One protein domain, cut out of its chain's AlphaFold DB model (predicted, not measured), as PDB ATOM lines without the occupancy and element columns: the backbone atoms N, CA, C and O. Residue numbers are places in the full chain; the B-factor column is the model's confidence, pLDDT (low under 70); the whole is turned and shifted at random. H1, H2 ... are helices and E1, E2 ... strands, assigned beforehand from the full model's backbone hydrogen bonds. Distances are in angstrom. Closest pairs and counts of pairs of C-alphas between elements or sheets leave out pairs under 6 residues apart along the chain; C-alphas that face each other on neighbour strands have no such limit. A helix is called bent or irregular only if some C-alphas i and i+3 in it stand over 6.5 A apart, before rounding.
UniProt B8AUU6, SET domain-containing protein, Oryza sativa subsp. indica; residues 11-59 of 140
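Overview. This is residues 11 to 59 of the 140 residues of the protein "SET domain-containing protein" of Oryza sativa subsp. indica (UniProt B8AUU6). Two helices, H1 and H2, make the two arms of a narrow V, closest to each other near the end where a long loop joins them; from the far end of H2 the chain folds back across the open side, and E1 ends not far from the first printed residue. The whole is an elongated, open loop of chain with few contacts between its two arms. The printed part has 49 residues with two named helices and one named strand, in the order H1, H2, E1, and its class is mostly helix. It is only just loose, close to compact, with a radius of gyration of the C-alphas of 12.0 A, and it spans 37 by 21 by 13 A along its three main axes.

Arrangement. H1, residues 14 to 23, and H2, residues 35 to 49, are close but not clearly touching, with 1 pair of C-alphas within 8 A. That closest pair is Ile 22 and Gln 35, whose C-alphas are 7.3 A apart. The centres of the two helices are 11.7 A apart. They run opposite ways at a shallow tilt of 31 degrees. E1, residues 57 to 59, pairs with no named strand. It is only just apart from H1, the closest C-alphas being 8.2 A from each other, and it is apart from H2. In H1 every O i to N i+4 pair is within hydrogen-bond range; in H2 9 of 11 such pairs are.

Along the chain. Three residues, 11 to 13, come before H1, which begins at Pro 14 with its C-alpha at (-49.504, -16.192, -25.642) and measures 14.4 A from first to last C-alpha. H2 begins at Gln 35 with its C-alpha at (-45.191, 1.028, -28.379) and measures 19.7 A. It is irregular: C-alphas 41 and 44 are 7.2 A apart, where about 5 A is the distance in a regular helix, and its line is a rough one. E1 measures 6.7 A and ends at Gly 59, with its C-alpha at (-52.132, -29.691, -24.851).

Size, cuts and confidence. The two C-alphas farthest apart are those of Asp 28 and Gly 59, at 37.5 A, while the first and last printed C-alphas, those of Val 11 and Gly 59, are 8.5 A apart. The link from H1 to H2 is long, with 11 residues, and the link from H2 to E1 is short, with 7. The printed part has no cut. The mean pLDDT of the printed part is 81.3; residues 29 to 35 are under 70, and of these residue 35 belongs to H2.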
ATOM      1  N   VAL A  11     -55.465 -23.330 -26.377       90.50
ATOM      2  CA  VAL A  11     -55.480 -21.948 -25.885       90.50
ATOM      3  C   VAL A  11     -54.871 -21.025 -26.936       90.50
ATOM      4  O   VAL A  11     -54.093 -21.509 -27.769       90.50
ATOM      5  N   PRO A  12     -55.209 -19.723 -26.943       91.00
ATOM      6  CA  PRO A  12     -54.669 -18.792 -27.921       91.00
ATOM      7  C   PRO A  12     -53.153 -18.689 -27.760       91.00
ATOM      8  O   PRO A  12     -52.589 -19.075 -26.728       91.00
ATOM      9  N   SER A  13     -52.476 -18.194 -28.792       90.50
ATOM     10  CA  SER A  13     -51.039 -17.979 -28.693       90.50
ATOM     11  C   SER A  13     -50.744 -16.910 -27.634       90.50
ATOM     12  O   SER A  13     -51.187 -15.771 -27.783       90.50
ATOM     13  N   PRO A  14     -49.913 -17.202 -26.615       87.38
ATOM     14  CA  PRO A  14     -49.504 -16.192 -25.642       87.38
ATOM     15  C   PRO A  14     -48.750 -15.021 -26.282       87.38
ATOM     16  O   PRO A  14     -48.705 -13.928 -25.720       87.38
ATOM     17  N   VAL A  15     -48.112 -15.262 -27.434       85.31
ATOM     18  CA  VAL A  15     -47.389 -14.232 -28.181       85.31
ATOM     19  C   VAL A  15     -48.380 -13.319 -28.890       85.31
ATOM     20  O   VAL A  15     -48.264 -12.105 -28.768       85.31
ATOM     21  N   GLU A  16     -49.368 -13.885 -29.582       87.12
ATOM     22  CA  GLU A  16     -50.432 -13.118 -30.238       87.12
ATOM     23  C   GLU A  16     -51.242 -12.300 -29.225       87.12
ATOM     24  O   GLU A  16     -51.371 -11.088 -29.392       87.12
ATOM     25  N   ASP A  17     -51.675 -12.920 -28.122       88.38
ATOM     26  CA  ASP A  17     -52.421 -12.257 -27.046       88.38
ATOM     27  C   ASP A  17     -51.652 -11.066 -26.454       88.38
ATOM     28  O   ASP A  17     -52.238 -10.027 -26.144       88.38
ATOM     29  N   TYR A  18     -50.328 -11.187 -26.307       84.12
ATOM     30  CA  TYR A  18     -49.483 -10.096 -25.823       84.12
ATOM     31  C   TYR A  18     -49.483  -8.893 -26.774       84.12
ATOM     32  O   TYR A  18     -49.549  -7.750 -26.317       84.12
ATOM     33  N   PHE A  19     -49.428  -9.128 -28.086       80.19
ATOM     34  CA  PHE A  19     -49.456  -8.047 -29.072       80.19
ATOM     35  C   PHE A  19     -50.831  -7.407 -29.199       80.19
ATOM     36  O   PHE A  19     -50.909  -6.181 -29.197       80.19
ATOM     37  N   ILE A  20     -51.899  -8.209 -29.202       85.62
ATOM     38  CA  ILE A  20     -53.276  -7.699 -29.137       85.62
ATOM     39  C   ILE A  20     -53.433  -6.807 -27.902       85.62
ATOM     40  O   ILE A  20     -53.936  -5.691 -27.998       85.62
ATOM     41  N   HIS A  21     -52.924  -7.251 -26.748       86.06
ATOM     42  CA  HIS A  21     -52.965  -6.459 -25.524       86.06
ATOM     43  C   HIS A  21     -52.236  -5.114 -25.657       86.06
ATOM     44  O   HIS A  21     -52.777  -4.104 -25.214       86.06
ATOM     45  N   ILE A  22     -51.041  -5.078 -26.261       81.06
ATOM     46  CA  ILE A  22     -50.311  -3.822 -26.514       81.06
ATOM     47  C   ILE A  22     -51.110  -2.898 -27.438       81.06
ATOM     48  O   ILE A  22     -51.204  -1.695 -27.174       81.06
ATOM     49  N   ASP A  23     -51.674  -3.444 -28.515       81.62
ATOM     50  CA  ASP A  23     -52.432  -2.679 -29.505       81.62
ATOM     51  C   ASP A  23     -53.703  -2.063 -28.897       81.62
ATOM     52  O   ASP A  23     -54.042  -0.916 -29.216       81.62
ATOM     53  N   ASP A  24     -54.337  -2.772 -27.961       86.00
ATOM     54  CA  ASP A  24     -55.548  -2.355 -27.249       86.00
ATOM     55  C   ASP A  24     -55.298  -1.361 -26.094       86.00
ATOM     56  O   ASP A  24     -56.259  -0.828 -25.528       86.00
ATOM     57  N   LEU A  25     -54.039  -1.070 -25.728       83.00
ATOM     58  CA  LEU A  25     -53.741  -0.119 -24.649       83.00
ATOM     59  C   LEU A  25     -54.284   1.297 -24.955       83.00
ATOM     60  O   LEU A  25     -54.211   1.763 -26.099       83.00
ATOM     61  N   PRO A  26     -54.772   2.034 -23.937       82.62
ATOM     62  CA  PRO A  26     -55.138   3.442 -24.075       82.62
ATOM     63  C   PRO A  26     -53.963   4.313 -24.548       82.62
ATOM     64  O   PRO A  26     -52.816   4.080 -24.163       82.62
ATOM     65  N   ASP A  27     -54.238   5.361 -25.331       76.00
ATOM     66  CA  ASP A  27     -53.204   6.253 -25.888       76.00
ATOM     67  C   ASP A  27     -52.318   6.913 -24.810       76.00
ATOM     68  O   ASP A  27     -51.137   7.170 -25.042       76.00
ATOM     69  N   ASP A  28     -52.858   7.170 -23.618       74.75
ATOM     70  CA  ASP A  28     -52.124   7.728 -22.479       74.75
ATOM     71  C   ASP A  28     -51.209   6.708 -21.780       74.75
ATOM     72  O   ASP A  28     -50.168   7.084 -21.234       74.75
ATOM     73  N   GLU A  29     -51.538   5.416 -21.849       66.38
ATOM     74  CA  GLU A  29     -50.706   4.320 -21.337       66.38
ATOM     75  C   GLU A  29     -49.651   3.870 -22.359       66.38
ATOM     76  O   GLU A  29     -48.518   3.563 -21.973       66.38
ATOM     77  N   LYS A  30     -49.960   3.968 -23.662       64.88
ATOM     78  CA  LYS A  30     -49.004   3.788 -24.774       64.88
ATOM     79  C   LYS A  30     -47.821   4.762 -24.726       64.88
ATOM     80  O   LYS A  30     -46.779   4.503 -25.324       64.88
ATOM     81  N   CYS A  31     -47.947   5.883 -24.012       56.47
ATOM     82  CA  CYS A  31     -46.855   6.835 -23.800       56.47
ATOM     83  C   CYS A  31     -45.872   6.446 -22.674       56.47
ATOM     84  O   CYS A  31     -44.789   7.027 -22.625       56.47
ATOM     85  N   ASN A  32     -46.206   5.499 -21.782       55.78
ATOM     86  CA  ASN A  32     -45.371   5.143 -20.615       55.78
ATOM     87  C   ASN A  32     -44.489   3.896 -20.823       55.78
ATOM     88  O   ASN A  32     -43.492   3.723 -20.123       55.78
ATOM     89  N   ILE A  33     -44.832   3.062 -21.801       59.47
ATOM     90  CA  ILE A  33     -43.963   2.082 -22.461       59.47
ATOM     91  C   ILE A  33     -44.154   2.416 -23.927       59.47
ATOM     92  O   ILE A  33     -45.252   2.195 -24.434       59.47
ATOM     93  N   SER A  34     -43.172   3.035 -24.586       64.38
ATOM     94  CA  SER A  34     -43.422   3.438 -25.967       64.38
ATOM     95  C   SER A  34     -43.709   2.169 -26.772       64.38
ATOM     96  O   SER A  34     -42.929   1.219 -26.740       64.38
ATOM     97  N   GLN A  35     -44.849   2.116 -27.456       65.12
ATOM     98  CA  GLN A  35     -45.191   1.028 -28.379       65.12
ATOM     99  C   GLN A  35     -43.997   0.693 -29.302       65.12
ATOM    100  O   GLN A  35     -43.694  -0.469 -29.552       65.12
ATOM    101  N   GLU A  36     -43.227   1.721 -29.668       71.19
ATOM    102  CA  GLU A  36     -41.955   1.649 -30.387       71.19
ATOM    103  C   GLU A  36     -40.854   0.827 -29.676       71.19
ATOM    104  O   GLU A  36     -40.131   0.074 -30.325       71.19
ATOM    105  N   GLU A  37     -40.697   0.921 -28.352       77.62
ATOM    106  CA  GLU A  37     -39.749   0.097 -27.586       77.62
ATOM    107  C   GLU A  37     -40.184  -1.368 -27.518       77.62
ATOM    108  O   GLU A  37     -39.347  -2.256 -27.706       77.62
ATOM    109  N   ALA A  38     -41.475  -1.624 -27.279       74.94
ATOM    110  CA  ALA A  38     -42.022  -2.979 -27.265       74.94
ATOM    111  C   ALA A  38     -41.861  -3.643 -28.641       74.94
ATOM    112  O   ALA A  38     -41.323  -4.748 -28.736       74.94
ATOM    113  N   GLU A  39     -42.214  -2.939 -29.718       76.00
ATOM    114  CA  GLU A  39     -41.985  -3.384 -31.093       76.00
ATOM    115  C   GLU A  39     -40.499  -3.624 -31.364       76.00
ATOM    116  O   GLU A  39     -40.126  -4.669 -31.886       76.00
ATOM    117  N   LYS A  40     -39.608  -2.712 -30.967       83.81
ATOM    118  CA  LYS A  40     -38.167  -2.853 -31.224       83.81
ATOM    119  C   LYS A  40     -37.551  -4.073 -30.541       83.81
ATOM    120  O   LYS A  40     -36.671  -4.711 -31.120       83.81
ATOM    121  N   VAL A  41     -37.979  -4.385 -29.318       83.75
ATOM    122  CA  VAL A  41     -37.513  -5.571 -28.580       83.75
ATOM    123  C   VAL A  41     -38.075  -6.849 -29.194       83.75
ATOM    124  O   VAL A  41     -37.371  -7.856 -29.270       83.75
ATOM    125  N   THR A  42     -39.328  -6.817 -29.639       80.50
ATOM    126  CA  THR A  42     -40.048  -8.026 -30.038       80.50
ATOM    127  C   THR A  42     -39.964  -8.352 -31.531       80.50
ATOM    128  O   THR A  42     -40.083  -9.519 -31.907       80.50
ATOM    129  N   ARG A  43     -39.668  -7.365 -32.387       84.81
ATOM    130  CA  ARG A  43     -39.601  -7.509 -33.850       84.81
ATOM    131  C   ARG A  43     -38.717  -8.660 -34.336       84.81
ATOM    132  O   ARG A  43     -39.181  -9.397 -35.199       84.81
ATOM    133  N   PRO A  44     -37.506  -8.896 -33.792       89.06
ATOM    134  CA  PRO A  44     -36.688 -10.028 -34.226       89.06
ATOM    135  C   PRO A  44     -37.350 -11.387 -33.966       89.06
ATOM    136  O   PRO A  44     -37.125 -12.324 -34.725       89.06
ATOM    137  N   PHE A  45     -38.155 -11.500 -32.904       82.69
ATOM    138  CA  PHE A  45     -38.895 -12.723 -32.595       82.69
ATOM    139  C   PHE A  45     -40.082 -12.898 -33.540       82.69
ATOM    140  O   PHE A  45     -40.268 -13.993 -34.056       82.69
ATOM    141  N   LEU A  46     -40.826 -11.826 -33.827       84.12
ATOM    142  CA  LEU A  46     -41.902 -11.844 -34.825       84.12
ATOM    143  C   LEU A  46     -41.386 -12.226 -36.216       84.12
ATOM    144  O   LEU A  46     -41.934 -13.119 -36.852       84.12
ATOM    145  N   ASP A  47     -40.289 -11.608 -36.660       88.00
ATOM    146  CA  ASP A  47     -39.680 -11.901 -37.960       88.00
ATOM    147  C   ASP A  47     -39.173 -13.357 -38.032       88.00
ATOM    148  O   ASP A  47     -39.212 -13.975 -39.096       88.00
ATOM    149  N   ALA A  48     -38.704 -13.918 -36.909       89.50
ATOM    150  CA  ALA A  48     -38.266 -15.311 -36.828       89.50
ATOM    151  C   ALA A  48     -39.433 -16.313 -36.789       89.50
ATOM    152  O   ALA A  48     -39.290 -17.411 -37.322       89.50
ATOM    153  N   LEU A  49     -40.553 -15.952 -36.152       86.44
ATOM    154  CA  LEU A  49     -41.753 -16.787 -36.025       86.44
ATOM    155  C   LEU A  49     -42.651 -16.728 -37.271       86.44
ATOM    156  O   LEU A  49     -43.395 -17.667 -37.526       86.44
ATOM    157  N   GLY A  50     -42.593 -15.661 -38.069       87.69
ATOM    158  CA  GLY A  50     -43.396 -15.550 -39.288       87.69
ATOM    159  C   GLY A  50     -44.893 -15.491 -38.984       87.69
ATOM    160  O   GLY A  50     -45.329 -14.563 -38.318       87.69
ATOM    161  N   GLU A  51     -45.676 -16.452 -39.481       85.12
ATOM    162  CA  GLU A  51     -47.108 -16.607 -39.151       85.12
ATOM    163  C   GLU A  51     -47.331 -17.522 -37.931       85.12
ATOM    164  O   GLU A  51     -48.407 -17.510 -37.336       85.12
ATOM    165  N   ASP A  52     -46.301 -18.253 -37.486       87.19
ATOM    166  CA  ASP A  52     -46.411 -19.225 -36.391       87.19
ATOM    167  C   ASP A  52     -46.576 -18.555 -35.017       87.19
ATOM    168  O   ASP A  52     -46.922 -19.219 -34.043       87.19
ATOM    169  N   TYR A  53     -46.372 -17.235 -34.907       85.69
ATOM    170  CA  TYR A  53     -46.644 -16.513 -33.659       85.69
ATOM    171  C   TYR A  53     -48.132 -16.520 -33.287       85.69
ATOM    172  O   TYR A  53     -48.434 -16.313 -32.118       85.69
ATOM    173  N   ALA A  54     -49.031 -16.750 -34.248       87.56
ATOM    174  CA  ALA A  54     -50.473 -16.877 -34.036       87.56
ATOM    175  C   ALA A  54     -50.918 -18.343 -33.876       87.56
ATOM    176  O   ALA A  54     -52.101 -18.631 -33.711       87.56
ATOM    177  N   ALA A  55     -49.984 -19.302 -33.930       89.88
ATOM    178  CA  ALA A  55     -50.326 -20.705 -33.765       89.88
ATOM    179  C   ALA A  55     -50.835 -20.958 -32.333       89.88
ATOM    180  O   ALA A  55     -50.129 -20.650 -31.364       89.88
ATOM    181  N   PRO A  56     -52.042 -21.526 -32.168       89.19
ATOM    182  CA  PRO A  56     -52.578 -21.803 -30.848       89.19
ATOM    183  C   PRO A  56     -51.746 -22.880 -30.143       89.19
ATOM    184  O   PRO A  56     -51.127 -23.745 -30.768       89.19
ATOM    185  N   CYS A  57     -51.737 -22.840 -28.813       89.44
ATOM    186  CA  CYS A  57     -51.062 -23.854 -28.014       89.44
ATOM    187  C   CYS A  57     -52.004 -25.034 -27.765       89.44
ATOM    188  O   CYS A  57     -53.054 -24.877 -27.140       89.44
ATOM    189  N   GLU A  58     -51.596 -26.224 -28.199       88.75
ATOM    190  CA  GLU A  58     -52.323 -27.473 -27.966       88.75
ATOM    191  C   GLU A  58     -51.729 -28.247 -26.782       88.75
ATOM    192  O   GLU A  58     -50.512 -28.294 -26.584       88.75
ATOM    193  N   GLY A  59     -52.580 -28.891 -25.985       87.81
ATOM    194  CA  GLY A  59     -52.132 -29.691 -24.851       87.81
ATOM    195  C   GLY A  59     -53.217 -30.571 -24.248       87.81
ATOM    196  O   GLY A  59     -54.270 -30.801 -24.837       87.81
TER     197      GLY A  59